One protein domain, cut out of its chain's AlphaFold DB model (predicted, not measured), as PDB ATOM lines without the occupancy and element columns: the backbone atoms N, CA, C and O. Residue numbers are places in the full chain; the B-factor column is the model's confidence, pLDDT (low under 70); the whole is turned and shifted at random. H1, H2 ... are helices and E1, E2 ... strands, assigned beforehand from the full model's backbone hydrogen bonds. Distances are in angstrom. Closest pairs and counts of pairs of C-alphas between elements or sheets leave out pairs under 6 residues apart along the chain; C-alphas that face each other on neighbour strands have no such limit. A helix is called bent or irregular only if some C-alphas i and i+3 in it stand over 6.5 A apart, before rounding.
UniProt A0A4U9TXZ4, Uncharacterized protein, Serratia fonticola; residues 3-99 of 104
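This is residues 3 to 99 of the 104 residues of an uncharacterized protein of Serratia fonticola (UniProt A0A4U9TXZ4). A hairpin of two strands, E1 and E2, lies in the middle; one long helix, H1, packs on it with residues 11 to 22, while the shorter helices H2 to H5 lie beyond it, where the chain swings out in a wide loop and folds back so that H5 packs side by side with H2. Residues 3 to 10 of H1 stick out at one end, and residues 74 to 79 stick out from the loop between H3 and H4. The printed part has 97 residues, with five named helices and two named strands in the order H1, E1, E2, H2, H3, H4, H5, and its class is mostly helix. The sheet has the order E1 - E2 and is antiparallel. The whole is compact, with a radius of gyration of the C-alphas of 14.4 A, and spans 44 by 31 by 28 A.

Find C-alpha 3 at (-30.797, 16.847, -23.678); from there H1, residues 3 to 24, runs 32.2 A to C-alpha 24 at (-13.739, 1.086, -45.930). Next look at residues 30 to 35 for E1 and at residues 41 to 47 for E2; each measures 15.8 A from first to last C-alpha. H2, residues 51 to 64, follows and covers 19.1 A; it is irregular, with C-alphas 60 and 63 at 7.1 A. Then come H3, residues 69 to 72, and H4, residues 84 to 89, both short. H5, residues 91 to 98, covers 9.8 A and ends with C-alpha 98 at (-10.612, -11.088, -28.813); it is neither bent nor irregular, but only just, for C-alphas 95 and 98 are 6.1 A apart.

Start at H1 and look from its later residues toward the sheet. Its closest C-alphas to E2 are those of Ser 15 and Ile 45, 6.6 A apart, and its closest to E1 are those of Leu 18 and Phe 32, 7.2 A apart. H1 touches no helix. E1 and E2 form a hairpin, antiparallel at 163 degrees between their directions; the C-alphas of Tyr 33 and Tyr 44 face each other at 4.6 A. Look there for N 32 and O 45 at 2.9 A and N 45 and O 32 at 3.0 A, both within hydrogen-bond range. Go on to H2 and compare it with H5: the two touch, with the C-alphas of Leu 64 and Tyr 93 closest at 5.8 A. They run opposite ways at a shallow tilt of 19 degrees. H3 touches no helix, and it is only just apart from E1, at 8.0 A. H4 is close to H5 but not clearly touching, with the C-alphas of Ile 87 and Tyr 94 closest at 6.3 A. Their tilt is steep at 69 degrees, only just short of about perpendicular. In H1, H4 and H5 every O i to N i+4 pair is within hydrogen-bond range; in H2 it is 7 of 10, and H3 is too short for such a pair.

The two C-alphas farthest apart are those of Ser 5 and Ala 88, at 44.3 A. Without the residues that stand free, 3 to 10 and 74 to 79, the body has 83 residues and spans 36 by 31 by 25 A. The printed part runs from residue 3 to residue 99 with no cut. The link from H3 to H4, 11 residues, is long; the other links are tight. The mean pLDDT of the printed part is 87.5, and the model's confidence is low, under 70, at residues 3 to 9, which belong to H1.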
ATOM      1  N   THR A   3     -32.018  17.654 -23.699       52.12
ATOM      2  CA  THR A   3     -30.797  16.847 -23.678       52.12
ATOM      3  C   THR A   3     -30.934  15.598 -24.549       52.12
ATOM      4  O   THR A   3     -30.037  15.282 -25.323       52.12
ATOM      5  N   THR A   4     -32.092  14.934 -24.519       57.72
ATOM      6  CA  THR A   4     -32.328  13.648 -25.197       57.72
ATOM      7  C   THR A   4     -32.244  13.731 -26.723       57.72
ATOM      8  O   THR A   4     -31.723  12.822 -27.358       57.72
ATOM      9  N   SER A   5     -32.707  14.829 -27.336       59.53
ATOM     10  CA  SER A   5     -32.664  14.986 -28.799       59.53
ATOM     11  C   SER A   5     -31.254  15.256 -29.332       59.53
ATOM     12  O   SER A   5     -30.939  14.864 -30.455       59.53
ATOM     13  N   SER A   6     -30.399  15.897 -28.527       61.66
ATOM     14  CA  SER A   6     -28.991  16.123 -28.862       61.66
ATOM     15  C   SER A   6     -28.190  14.823 -28.807       61.66
ATOM     16  O   SER A   6     -27.414  14.562 -29.722       61.66
ATOM     17  N   PHE A   7     -28.409  13.988 -27.784       62.66
ATOM     18  CA  PHE A   7     -27.760  12.675 -27.678       62.66
ATOM     19  C   PHE A   7     -28.142  11.759 -28.847       62.66
ATOM     20  O   PHE A   7     -27.263  11.253 -29.532       62.66
ATOM     21  N   MET A   8     -29.431  11.675 -29.188       62.91
ATOM     22  CA  MET A   8     -29.904  10.873 -30.328       62.91
ATOM     23  C   MET A   8     -29.315  11.323 -31.679       62.91
ATOM     24  O   MET A   8     -29.068  10.504 -32.562       62.91
ATOM     25  N   ARG A   9     -29.078  12.631 -31.862       69.25
ATOM     26  CA  ARG A   9     -28.425  13.161 -33.071       69.25
ATOM     27  C   ARG A   9     -26.935  12.812 -33.112       69.25
ATOM     28  O   ARG A   9     -26.421  12.520 -34.191       69.25
ATOM     29  N   ASN A  10     -26.266  12.829 -31.962       82.38
ATOM     30  CA  ASN A  10     -24.870  12.416 -31.854       82.38
ATOM     31  C   ASN A  10     -24.718  10.914 -32.117       82.38
ATOM     32  O   ASN A  10     -23.813  10.529 -32.852       82.38
ATOM     33  N   ASP A  11     -25.645  10.090 -31.631       88.94
ATOM     34  CA  ASP A  11     -25.602   8.643 -31.846       88.94
ATOM     35  C   ASP A  11     -25.736   8.274 -33.321       88.94
ATOM     36  O   ASP A  11     -24.959   7.475 -33.843       88.94
ATOM     37  N   ALA A  12     -26.675   8.908 -34.030       88.56
ATOM     38  CA  ALA A  12     -26.843   8.699 -35.465       88.56
ATOM     39  C   ALA A  12     -25.583   9.095 -36.258       88.56
ATOM     40  O   ALA A  12     -25.191   8.399 -37.196       88.56
ATOM     41  N   PHE A  13     -24.928  10.193 -35.869       90.88
ATOM     42  CA  PHE A  13     -23.680  10.631 -36.489       90.88
ATOM     43  C   PHE A  13     -22.531   9.650 -36.218       90.88
ATOM     44  O   PHE A  13     -21.887   9.191 -37.159       90.88
ATOM     45  N   ILE A  14     -22.313   9.269 -34.958       92.19
ATOM     46  CA  ILE A  14     -21.250   8.333 -34.563       92.19
ATOM     47  C   ILE A  14     -21.474   6.962 -35.216       92.19
ATOM     48  O   ILE A  14     -20.536   6.380 -35.759       92.19
ATOM     49  N   SER A  15     -22.716   6.470 -35.234       92.00
ATOM     50  CA  SER A  15     -23.082   5.230 -35.921       92.00
ATOM     51  C   SER A  15     -22.771   5.310 -37.418       92.00
ATOM     52  O   SER A  15     -22.180   4.385 -37.975       92.00
ATOM     53  N   SER A  16     -23.061   6.444 -38.069       91.69
ATOM     54  CA  SER A  16     -22.691   6.670 -39.472       91.69
ATOM     55  C   SER A  16     -21.173   6.655 -39.688       91.69
ATOM     56  O   SER A  16     -20.708   6.034 -40.648       91.69
ATOM     57  N   CYS A  17     -20.389   7.267 -38.796       91.38
ATOM     58  CA  CYS A  17     -18.928   7.227 -38.856       91.38
ATOM     59  C   CYS A  17     -18.387   5.801 -38.707       91.38
ATOM     60  O   CYS A  17     -17.609   5.351 -39.549       91.38
ATOM     61  N   LEU A  18     -18.831   5.076 -37.677       91.38
ATOM     62  CA  LEU A  18     -18.401   3.704 -37.414       91.38
ATOM     63  C   LEU A  18     -18.767   2.782 -38.583       91.38
ATOM     64  O   LEU A  18     -17.933   2.012 -39.054       91.38
ATOM     65  N   ASN A  19     -19.980   2.933 -39.116       90.06
ATOM     66  CA  ASN A  19     -20.426   2.197 -40.288       90.06
ATOM     67  C   ASN A  19     -19.579   2.531 -41.524       90.06
ATOM     68  O   ASN A  19     -19.213   1.635 -42.276       90.06
ATOM     69  N   THR A  20     -19.219   3.799 -41.733       92.44
ATOM     70  CA  THR A  20     -18.361   4.206 -42.859       92.44
ATOM     71  C   THR A  20     -16.980   3.558 -42.763       92.44
ATOM     72  O   THR A  20     -16.495   3.010 -43.751       92.44
ATOM     73  N   ILE A  21     -16.370   3.555 -41.575       91.50
ATOM     74  CA  ILE A  21     -15.087   2.877 -41.338       91.50
ATOM     75  C   ILE A  21     -15.207   1.384 -41.657       91.50
ATOM     76  O   ILE A  21     -14.349   0.851 -42.358       91.50
ATOM     77  N   ALA A  22     -16.288   0.735 -41.219       89.81
ATOM     78  CA  ALA A  22     -16.502  -0.691 -41.454       89.81
ATOM     79  C   ALA A  22     -16.722  -1.068 -42.928       89.81
ATOM     80  O   ALA A  22     -16.443  -2.194 -43.332       89.81
ATOM     81  N   HIS A  23     -17.180  -0.125 -43.752       88.62
ATOM     82  CA  HIS A  23     -17.262  -0.317 -45.201       88.62
ATOM     83  C   HIS A  23     -15.926  -0.067 -45.915       88.62
ATOM     84  O   HIS A  23     -15.694  -0.627 -46.986       88.62
ATOM     85  N   LEU A  24     -15.052   0.776 -45.355       92.94
ATOM     86  CA  LEU A  24     -13.739   1.086 -45.930       92.94
ATOM     87  C   LEU A  24     -12.680   0.039 -45.571       92.94
ATOM     88  O   LEU A  24     -11.812  -0.270 -46.386       92.94
ATOM     89  N   ILE A  25     -12.745  -0.494 -44.353       88.00
ATOM     90  CA  ILE A  25     -11.848  -1.522 -43.833       88.00
ATOM     91  C   ILE A  25     -12.734  -2.701 -43.434       88.00
ATOM     92  O   ILE A  25     -13.630  -2.492 -42.620       88.00
ATOM     93  N   PRO A  26     -12.502  -3.921 -43.954       82.81
ATOM     94  CA  PRO A  26     -13.347  -5.078 -43.675       82.81
ATOM     95  C   PRO A  26     -13.133  -5.570 -42.237       82.81
ATOM     96  O   PRO A  26     -12.444  -6.560 -41.988       82.81
ATOM     97  N   VAL A  27     -13.695  -4.845 -41.275       87.25
ATOM     98  CA  VAL A  27     -13.743  -5.230 -39.866       87.25
ATOM     99  C   VAL A  27     -14.976  -6.092 -39.628       87.25
ATOM    100  O   VAL A  27     -16.051  -5.824 -40.157       87.25
ATOM    101  N   SER A  28     -14.829  -7.139 -38.819       85.75
ATOM    102  CA  SER A  28     -15.954  -7.977 -38.390       85.75
ATOM    103  C   SER A  28     -16.742  -7.358 -37.234       85.75
ATOM    104  O   SER A  28     -17.898  -7.711 -37.025       85.75
ATOM    105  N   ALA A  29     -16.104  -6.467 -36.472       89.25
ATOM    106  CA  ALA A  29     -16.650  -5.854 -35.275       89.25
ATOM    107  C   ALA A  29     -15.915  -4.546 -34.939       89.25
ATOM    108  O   ALA A  29     -14.741  -4.376 -35.276       89.25
ATOM    109  N   GLY A  30     -16.593  -3.641 -34.238       90.50
ATOM    110  CA  GLY A  30     -16.029  -2.392 -33.743       90.50
ATOM    111  C   GLY A  30     -16.913  -1.742 -32.684       90.50
ATOM    112  O   GLY A  30     -18.118  -1.982 -32.617       90.50
ATOM    113  N   VAL A  31     -16.301  -0.902 -31.859       92.56
ATOM    114  CA  VAL A  31     -16.989  -0.121 -30.833       92.56
ATOM    115  C   VAL A  31     -16.431   1.293 -30.809       92.56
ATOM    116  O   VAL A  31     -15.222   1.500 -30.915       92.56
ATOM    117  N   PHE A  32     -17.325   2.266 -30.682       93.31
ATOM    118  CA  PHE A  32     -16.977   3.629 -30.314       93.31
ATOM    119  C   PHE A  32     -17.259   3.819 -28.827       93.31
ATOM    120  O   PHE A  32     -18.358   3.493 -28.386       93.31
ATOM    121  N   TYR A  33     -16.306   4.390 -28.093       92.56
ATOM    122  CA  TYR A  33     -16.483   4.781 -26.697       92.56
ATOM    123  C   TYR A  33     -16.337   6.290 -26.541       92.56
ATOM    124  O   TYR A  33     -15.334   6.872 -26.955       92.56
ATOM    125  N   LEU A  34     -17.309   6.903 -25.874       90.81
ATOM    126  CA  LEU A  34     -17.098   8.156 -25.166       90.81
ATOM    127  C   LEU A  34     -16.644   7.806 -23.751       90.81
ATOM    128  O   LEU A  34     -17.291   7.003 -23.077       90.81
ATOM    129  N   VAL A  35     -15.529   8.388 -23.322       89.75
ATOM    130  CA  VAL A  35     -14.956   8.125 -22.001       89.75
ATOM    131  C   VAL A  35     -15.187   9.280 -21.039       89.75
ATOM    132  O   VAL A  35     -15.238  10.442 -21.449       89.75
ATOM    133  N   ASP A  36     -15.311   8.948 -19.762       90.12
ATOM    134  CA  ASP A  36     -15.362   9.903 -18.661       90.12
ATOM    135  C   ASP A  36     -13.958  10.483 -18.339       90.12
ATOM    136  O   ASP A  36     -12.955  10.094 -18.954       90.12
ATOM    137  N   PRO A  37     -13.841  11.427 -17.383       89.19
ATOM    138  CA  PRO A  37     -12.545  11.967 -16.960       89.19
ATOM    139  C   PRO A  37     -11.568  10.935 -16.371       89.19
ATOM    140  O   PRO A  37     -10.365  11.183 -16.384       89.19
ATOM    141  N   ASP A  38     -12.059   9.789 -15.890       88.75
ATOM    142  CA  ASP A  38     -11.247   8.665 -15.407       88.75
ATOM    143  C   ASP A  38     -10.878   7.686 -16.543       88.75
ATOM    144  O   ASP A  38     -10.295   6.622 -16.302       88.75
ATOM    145  N   LEU A  39     -11.190   8.051 -17.793       88.44
ATOM    146  CA  LEU A  39     -10.958   7.277 -19.010       88.44
ATOM    147  C   LEU A  39     -11.691   5.930 -19.037       88.44
ATOM    148  O   LEU A  39     -11.218   4.960 -19.643       88.44
ATOM    149  N   ARG A  40     -12.864   5.871 -18.401       86.75
ATOM    150  CA  ARG A  40     -13.775   4.725 -18.448       86.75
ATOM    151  C   ARG A  40     -14.883   4.959 -19.474       86.75
ATOM    152  O   ARG A  40     -15.343   6.089 -19.606       86.75
ATOM    153  N   PRO A  41     -15.333   3.919 -20.194       88.06
ATOM    154  CA  PRO A  41     -16.512   3.994 -21.049       88.06
ATOM    155  C   PRO A  41     -17.746   4.504 -20.293       88.06
ATOM    156  O   PRO A  41     -18.193   3.857 -19.351       88.06
ATOM    157  N   ASP A  42     -18.293   5.635 -20.734       87.19
ATOM    158  CA  ASP A  42     -19.543   6.223 -20.228       87.19
ATOM    159  C   ASP A  42     -20.690   6.009 -21.227       87.19
ATOM    160  O   ASP A  42     -21.807   5.651 -20.860       87.19
ATOM    161  N   HIS A  43     -20.389   6.140 -22.524       90.81
ATOM    162  CA  HIS A  43     -21.335   5.880 -23.610       90.81
ATOM    163  C   HIS A  43     -20.670   5.105 -24.742       90.81
ATOM    164  O   HIS A  43     -19.476   5.280 -25.003       90.81
ATOM    165  N   TYR A  44     -21.433   4.256 -25.431       93.12
ATOM    166  CA  TYR A  44     -20.891   3.393 -26.474       93.12
ATOM    167  C   TYR A  44     -21.849   3.165 -27.642       93.12
ATOM    168  O   TYR A  44     -23.068   3.179 -27.492       93.12
ATOM    169  N   ILE A  45     -21.272   2.913 -28.818       93.94
ATOM    170  CA  ILE A  45     -22.001   2.465 -30.010       93.94
ATOM    171  C   ILE A  45     -21.291   1.250 -30.591       93.94
ATOM    172  O   ILE A  45     -20.091   1.299 -30.868       93.94
ATOM    173  N   LEU A  46     -22.050   0.172 -30.781       93.44
ATOM    174  CA  LEU A  46     -21.550  -1.117 -31.249       93.44
ATOM    175  C   LEU A  46     -21.786  -1.299 -32.751       93.44
ATOM    176  O   LEU A  46     -22.806  -0.888 -33.302       93.44
ATOM    177  N   HIS A  47     -20.851  -1.981 -33.401       91.94
ATOM    178  CA  HIS A  47     -20.979  -2.492 -34.759       91.94
ATOM    179  C   HIS A  47     -20.484  -3.939 -34.781       91.94
ATOM    180  O   HIS A  47     -19.331  -4.195 -34.451       91.94
ATOM    181  N   GLY A  48     -21.339  -4.896 -35.144       88.81
ATOM    182  CA  GLY A  48     -20.951  -6.313 -35.231       88.81
ATOM    183  C   GLY A  48     -20.599  -6.986 -33.891       88.81
ATOM    184  O   GLY A  48     -20.090  -8.101 -33.895       88.81
ATOM    185  N   ILE A  49     -20.875  -6.336 -32.754       90.88
ATOM    186  CA  ILE A  49     -20.702  -6.872 -31.394       90.88
ATOM    187  C   ILE A  49     -22.092  -6.998 -30.772       90.88
ATOM    188  O   ILE A  49     -22.867  -6.044 -30.829       90.88
ATOM    189  N   SER A  50     -22.420  -8.158 -30.196       91.56
ATOM    190  CA  SER A  50     -23.671  -8.317 -29.448       91.56
ATOM    191  C   SER A  50     -23.591  -7.621 -28.091       91.56
ATOM    192  O   SER A  50     -22.514  -7.565 -27.489       91.56
ATOM    193  N   ASP A  51     -24.730  -7.156 -27.576       91.75
ATOM    194  CA  ASP A  51     -24.796  -6.524 -26.254       91.75
ATOM    195  C   ASP A  51     -24.225  -7.438 -25.157       91.75
ATOM    196  O   ASP A  51     -23.451  -6.975 -24.327       91.75
ATOM    197  N   ASP A  52     -24.491  -8.748 -25.216       92.12
ATOM    198  CA  ASP A  52     -23.937  -9.727 -24.268       92.12
ATOM    199  C   ASP A  52     -22.404  -9.797 -24.317       92.12
ATOM    200  O   ASP A  52     -21.739  -9.839 -23.281       92.12
ATOM    201  N   THR A  53     -21.824  -9.795 -25.521       91.44
ATOM    202  CA  THR A  53     -20.362  -9.829 -25.699       91.44
ATOM    203  C   THR A  53     -19.732  -8.550 -25.155       91.44
ATOM    204  O   THR A  53     -18.690  -8.586 -24.499       91.44
ATOM    205  N   HIS A  54     -20.378  -7.412 -25.401       93.50
ATOM    206  CA  HIS A  54     -19.942  -6.127 -24.878       93.50
ATOM    207  C   HIS A  54     -20.088  -6.041 -23.349       93.50
ATOM    208  O   HIS A  54     -19.187  -5.556 -22.670       93.50
ATOM    209  N   GLN A  55     -21.161  -6.582 -22.777       93.19
ATOM    210  CA  GLN A  55     -21.333  -6.635 -21.328       93.19
ATOM    211  C   GLN A  55     -20.249  -7.502 -20.673       93.19
ATOM    212  O   GLN A  55     -19.627  -7.088 -19.696       93.19
ATOM    213  N   GLN A  56     -19.927  -8.657 -21.267       92.44
ATOM    214  CA  GLN A  56     -18.795  -9.476 -20.822       92.44
ATOM    215  C   GLN A  56     -17.473  -8.703 -20.861       92.44
ATOM    216  O   GLN A  56     -16.662  -8.851 -19.943       92.44
ATOM    217  N   TYR A  57     -17.260  -7.869 -21.888       92.62
ATOM    218  CA  TYR A  57     -16.093  -6.994 -21.958       92.62
ATOM    219  C   TYR A  57     -16.018  -6.053 -20.759       92.62
ATOM    220  O   TYR A  57     -14.997  -6.043 -20.069       92.62
ATOM    221  N   LEU A  58     -17.086  -5.299 -20.490       92.56
ATOM    222  CA  LEU A  58     -17.116  -4.325 -19.398       92.56
ATOM    223  C   LEU A  58     -16.879  -4.985 -18.036       92.56
ATOM    224  O   LEU A  58     -16.081  -4.487 -17.244       92.56
ATOM    225  N   ASP A  59     -17.516  -6.130 -17.799       92.81
ATOM    226  CA  ASP A  59     -17.495  -6.791 -16.496       92.81
ATOM    227  C   ASP A  59     -16.170  -7.515 -16.207       92.81
ATOM    228  O   ASP A  59     -15.726  -7.559 -15.059       92.81
ATOM    229  N   HIS A  60     -15.524  -8.092 -17.231       91.81
ATOM    230  CA  HIS A  60     -14.423  -9.046 -17.025       91.81
ATOM    231  C   HIS A  60     -13.130  -8.698 -17.767       91.81
ATOM    232  O   HIS A  60     -12.047  -9.052 -17.298       91.81
ATOM    233  N   PHE A  61     -13.203  -8.025 -18.919       91.50
ATOM    234  CA  PHE A  61     -12.053  -7.894 -19.821       91.50
ATOM    235  C   PHE A  61     -11.509  -6.475 -19.952       91.50
ATOM    236  O   PHE A  61     -10.328  -6.326 -20.249       91.50
ATOM    237  N   GLN A  62     -12.294  -5.441 -19.653       91.56
ATOM    238  CA  GLN A  62     -11.860  -4.044 -19.738       91.56
ATOM    239  C   GLN A  62     -10.595  -3.776 -18.909       91.56
ATOM    240  O   GLN A  62      -9.700  -3.045 -19.330       91.56
ATOM    241  N   GLN A  63     -10.477  -4.383 -17.726       90.06
ATOM    242  CA  GLN A  63      -9.294  -4.197 -16.882       90.06
ATOM    243  C   GLN A  63      -8.036  -4.851 -17.468       90.06
ATOM    244  O   GLN A  63      -6.933  -4.351 -17.224       90.06
ATOM    245  N   LEU A  64      -8.222  -5.926 -18.239       91.75
ATOM    246  CA  LEU A  64      -7.181  -6.722 -18.889       91.75
ATOM    247  C   LEU A  64      -6.814  -6.194 -20.281       91.75
ATOM    248  O   LEU A  64      -5.827  -6.647 -20.855       91.75
ATOM    249  N   ASP A  65      -7.599  -5.262 -20.819       91.31
ATOM    250  CA  ASP A  65      -7.393  -4.686 -22.140       91.31
ATOM    251  C   ASP A  65      -6.109  -3.832 -22.162       91.31
ATOM    252  O   ASP A  65      -6.032  -2.792 -21.491       91.31
ATOM    253  N   PRO A  66      -5.078  -4.234 -22.929       91.25
ATOM    254  CA  PRO A  66      -3.852  -3.456 -23.047       91.25
ATOM    255  C   PRO A  66      -4.056  -2.151 -23.819       91.25
ATOM    256  O   PRO A  66      -3.225  -1.250 -23.709       91.25
ATOM    257  N   LEU A  67      -5.141  -2.040 -24.586       91.50
ATOM    258  CA  LEU A  67      -5.491  -0.865 -25.374       91.50
ATOM    259  C   LEU A  67      -6.536   0.017 -24.680       91.50
ATOM    260  O   LEU A  67      -7.020   0.970 -25.293       91.50
ATOM    261  N   LYS A  68      -6.865  -0.250 -23.405       90.62
ATOM    262  CA  LYS A  68      -7.820   0.589 -22.676       90.62
ATOM    263  C   LYS A  68      -7.334   2.045 -22.615       90.62
ATOM    264  O   LYS A  68      -6.144   2.273 -22.365       90.62
ATOM    265  N   PRO A  69      -8.234   3.035 -22.755       88.69
ATOM    266  CA  PRO A  69      -7.868   4.452 -22.831       88.69
ATOM    267  C   PRO A  69      -6.971   4.934 -21.681       88.69
ATOM    268  O   PRO A  69      -6.026   5.688 -21.909       88.69
ATOM    269  N   ALA A  70      -7.190   4.424 -20.463       89.44
ATOM    270  CA  ALA A  70      -6.388   4.745 -19.281       89.44
ATOM    271  C   ALA A  70      -4.872   4.511 -19.452       89.44
ATOM    272  O   ALA A  70      -4.075   5.192 -18.808       89.44
ATOM    273  N   ASN A  71      -4.451   3.599 -20.336       90.50
ATOM    274  CA  ASN A  71      -3.033   3.324 -20.587       90.50
ATOM    275  C   ASN A  71      -2.333   4.431 -21.399       90.50
ATOM    276  O   ASN A  71      -1.106   4.432 -21.492       90.50
ATOM    277  N   PHE A  72      -3.087   5.377 -21.969       88.88
ATOM    278  CA  PHE A  72      -2.574   6.405 -22.879       88.88
ATOM    279  C   PHE A  72      -2.848   7.843 -22.411       88.88
ATOM    280  O   PHE A  72      -2.591   8.776 -23.162       88.88
ATOM    281  N   HIS A  73      -3.298   8.047 -21.165       82.44
ATOM    282  CA  HIS A  73      -3.708   9.355 -20.614       82.44
ATOM    283  C   HIS A  73      -2.706  10.509 -20.855       82.44
ATOM    284  O   HIS A  73      -3.086  11.674 -20.896       82.44
ATOM    285  N   GLN A  74      -1.409  10.215 -20.976       80.69
ATOM    286  CA  GLN A  74      -0.349  11.225 -21.104       80.69
ATOM    287  C   GLN A  74       0.206  11.377 -22.529       80.69
ATOM    288  O   GLN A  74       1.213  12.059 -22.714       80.69
ATOM    289  N   GLN A  75      -0.395  10.726 -23.528       82.81
ATOM    290  CA  GLN A  75       0.113  10.688 -24.898       82.81
ATOM    291  C   GLN A  75      -0.981  11.102 -25.889       82.81
ATOM    292  O   GLN A  75      -2.108  10.623 -25.812       82.81
ATOM    293  N   ASP A  76      -0.639  11.967 -26.844       84.50
ATOM    294  CA  ASP A  76      -1.523  12.304 -27.966       84.50
ATOM    295  C   ASP A  76      -1.419  11.210 -29.036       84.50
ATOM    296  O   ASP A  76      -0.626  11.299 -29.978       84.50
ATOM    297  N   ILE A  77      -2.140  10.104 -28.824       87.62
ATOM    298  CA  ILE A  77      -2.119   8.958 -29.734       87.62
ATOM    299  C   ILE A  77      -3.364   8.936 -30.608       87.62
ATOM    300  O   ILE A  77      -4.486   8.847 -30.118       87.62
ATOM    301  N   GLN A  78      -3.149   8.920 -31.922       88.62
ATOM    302  CA  GLN A  78      -4.231   8.827 -32.905       88.62
ATOM    303  C   GLN A  78      -4.644   7.385 -33.218       88.62
ATOM    304  O   GLN A  78      -5.808   7.122 -33.503       88.62
ATOM    305  N   MET A  79      -3.696   6.444 -33.192       88.88
ATOM    306  CA  MET A  79      -3.963   5.035 -33.471       88.88
ATOM    307  C   MET A  79      -2.960   4.148 -32.739       88.88
ATOM    308  O   MET A  79      -1.749   4.350 -32.829       88.88
ATOM    309  N   VAL A  80      -3.474   3.125 -32.063       90.56
ATOM    310  CA  VAL A  80      -2.690   2.030 -31.489       90.56
ATOM    311  C   VAL A  80      -3.136   0.716 -32.105       90.56
ATOM    312  O   VAL A  80      -4.284   0.565 -32.518       90.56
ATOM    313  N   ASN A  81      -2.219  -0.242 -32.183       89.12
ATOM    314  CA  ASN A  81      -2.528  -1.593 -32.629       89.12
ATOM    315  C   ASN A  81      -1.990  -2.620 -31.633       89.12
ATOM    316  O   ASN A  81      -1.095  -2.345 -30.830       89.12
ATOM    317  N   MET A  82      -2.542  -3.826 -31.708       88.56
ATOM    318  CA  MET A  82      -2.096  -4.946 -30.897       88.56
ATOM    319  C   MET A  82      -0.922  -5.642 -31.597       88.56
ATOM    320  O   MET A  82      -1.102  -6.500 -32.459       88.56
ATOM    321  N   THR A  83       0.303  -5.239 -31.252       89.31
ATOM    322  CA  THR A  83       1.522  -5.858 -31.799       89.31
ATOM    323  C   THR A  83       1.649  -7.325 -31.359       89.31
ATOM    324  O   THR A  83       1.126  -7.690 -30.305       89.31
ATOM    325  N   PRO A  84       2.409  -8.181 -32.073       89.25
ATOM    326  CA  PRO A  84       2.642  -9.564 -31.640       89.25
ATOM    327  C   PRO A  84       3.191  -9.682 -30.209       89.25
ATOM    328  O   PRO A  84       2.818 -10.589 -29.470       89.25
ATOM    329  N   ALA A  85       4.031  -8.731 -29.789       88.12
ATOM    330  CA  ALA A  85       4.529  -8.661 -28.418       88.12
ATOM    331  C   ALA A  85       3.413  -8.317 -27.414       88.12
ATOM    332  O   ALA A  85       3.324  -8.939 -26.358       88.12
ATOM    333  N   ALA A  86       2.525  -7.375 -27.753       87.62
ATOM    334  CA  ALA A  86       1.362  -7.055 -26.926       87.62
ATOM    335  C   ALA A  86       0.401  -8.249 -26.810       87.62
ATOM    336  O   ALA A  86      -0.092  -8.513 -25.716       87.62
ATOM    337  N   ILE A  87       0.191  -9.008 -27.890       88.69
ATOM    338  CA  ILE A  87      -0.599 -10.249 -27.867       88.69
ATOM    339  C   ILE A  87       0.026 -11.269 -26.910       88.69
ATOM    340  O   ILE A  87      -0.666 -11.811 -26.050       88.69
ATOM    341  N   ALA A  88       1.337 -11.507 -27.025       88.75
ATOM    342  CA  ALA A  88       2.044 -12.466 -26.177       88.75
ATOM    343  C   ALA A  88       1.955 -12.100 -24.684       88.75
ATOM    344  O   ALA A  88       1.729 -12.974 -23.849       88.75
ATOM    345  N   ASN A  89       2.069 -10.808 -24.362       90.12
ATOM    346  CA  ASN A  89       2.005 -10.307 -22.988       90.12
ATOM    347  C   ASN A  89       0.580 -10.262 -22.415       90.12
ATOM    348  O   ASN A  89       0.417 -10.267 -21.200       90.12
ATOM    349  N   ASN A  90      -0.451 -10.248 -23.265       90.19
ATOM    350  CA  ASN A  90      -1.858 -10.139 -22.864       90.19
ATOM    351  C   ASN A  90      -2.667 -11.345 -23.353       90.19
ATOM    352  O   ASN A  90      -3.789 -11.214 -23.848       90.19
ATOM    353  N   ARG A  91      -2.081 -12.543 -23.218       86.69
ATOM    354  CA  ARG A  91      -2.634 -13.787 -23.766       86.69
ATOM    355  C   ARG A  91      -4.057 -14.076 -23.288       86.69
ATOM    356  O   ARG A  91      -4.857 -14.532 -24.094       86.69
ATOM    357  N   HIS A  92      -4.367 -13.795 -22.021       86.56
ATOM    358  CA  HIS A  92      -5.709 -13.987 -21.461       86.56
ATOM    359  C   HIS A  92      -6.744 -13.106 -22.160       86.56
ATOM    360  O   HIS A  92      -7.720 -13.614 -22.693       86.56
ATOM    361  N   TYR A  93      -6.486 -11.801 -22.257       89.94
ATOM    362  CA  TYR A  93      -7.373 -10.882 -22.969       89.94
ATOM    363  C   TYR A  93      -7.542 -11.279 -24.443       89.94
ATOM    364  O   TYR A  93      -8.655 -11.370 -24.956       89.94
ATOM    365  N   TYR A  94      -6.435 -11.583 -25.124       88.94
ATOM    366  CA  TYR A  94      -6.483 -11.951 -26.535       88.94
ATOM    367  C   TYR A  94      -7.265 -13.248 -26.782       88.94
ATOM    368  O   TYR A  94      -8.139 -13.298 -27.642       88.94
ATOM    369  N   HIS A  95      -6.949 -14.307 -26.039       87.31
ATOM    370  CA  HIS A  95      -7.511 -15.630 -26.277       87.31
ATOM    371  C   HIS A  95      -8.951 -15.754 -25.771       87.31
ATOM    372  O   HIS A  95      -9.785 -16.371 -26.431       87.31
ATOM    373  N   ASP A  96      -9.245 -15.164 -24.614       87.50
ATOM    374  CA  ASP A  96     -10.516 -15.395 -23.933       87.50
ATOM    375  C   ASP A  96     -11.595 -14.389 -24.352       87.50
ATOM    376  O   ASP A  96     -12.778 -14.684 -24.157       87.50
ATOM    377  N   PHE A  97     -11.211 -13.259 -24.961       87.62
ATOM    378  CA  PHE A  97     -12.135 -12.231 -25.448       87.62
ATOM    379  C   PHE A  97     -11.980 -11.893 -26.940       87.62
ATOM    380  O   PHE A  97     -12.974 -11.915 -27.659       87.62
ATOM    381  N   MET A  98     -10.770 -11.587 -27.432       87.00
ATOM    382  CA  MET A  98     -10.612 -11.088 -28.813       87.00
ATOM    383  C   MET A  98     -10.759 -12.156 -29.900       87.00
ATOM    384  O   MET A  98     -11.097 -11.826 -31.039       87.00
ATOM    385  N   LEU A  99     -10.482 -13.424 -29.591       82.00
ATOM    386  CA  LEU A  99     -10.707 -14.497 -30.552       82.00
ATOM    387  C   LEU A  99     -12.212 -14.764 -30.703       82.00
ATOM    388  O   LEU A  99     -12.894 -14.954 -29.693       82.00
TER     389      LEU A  99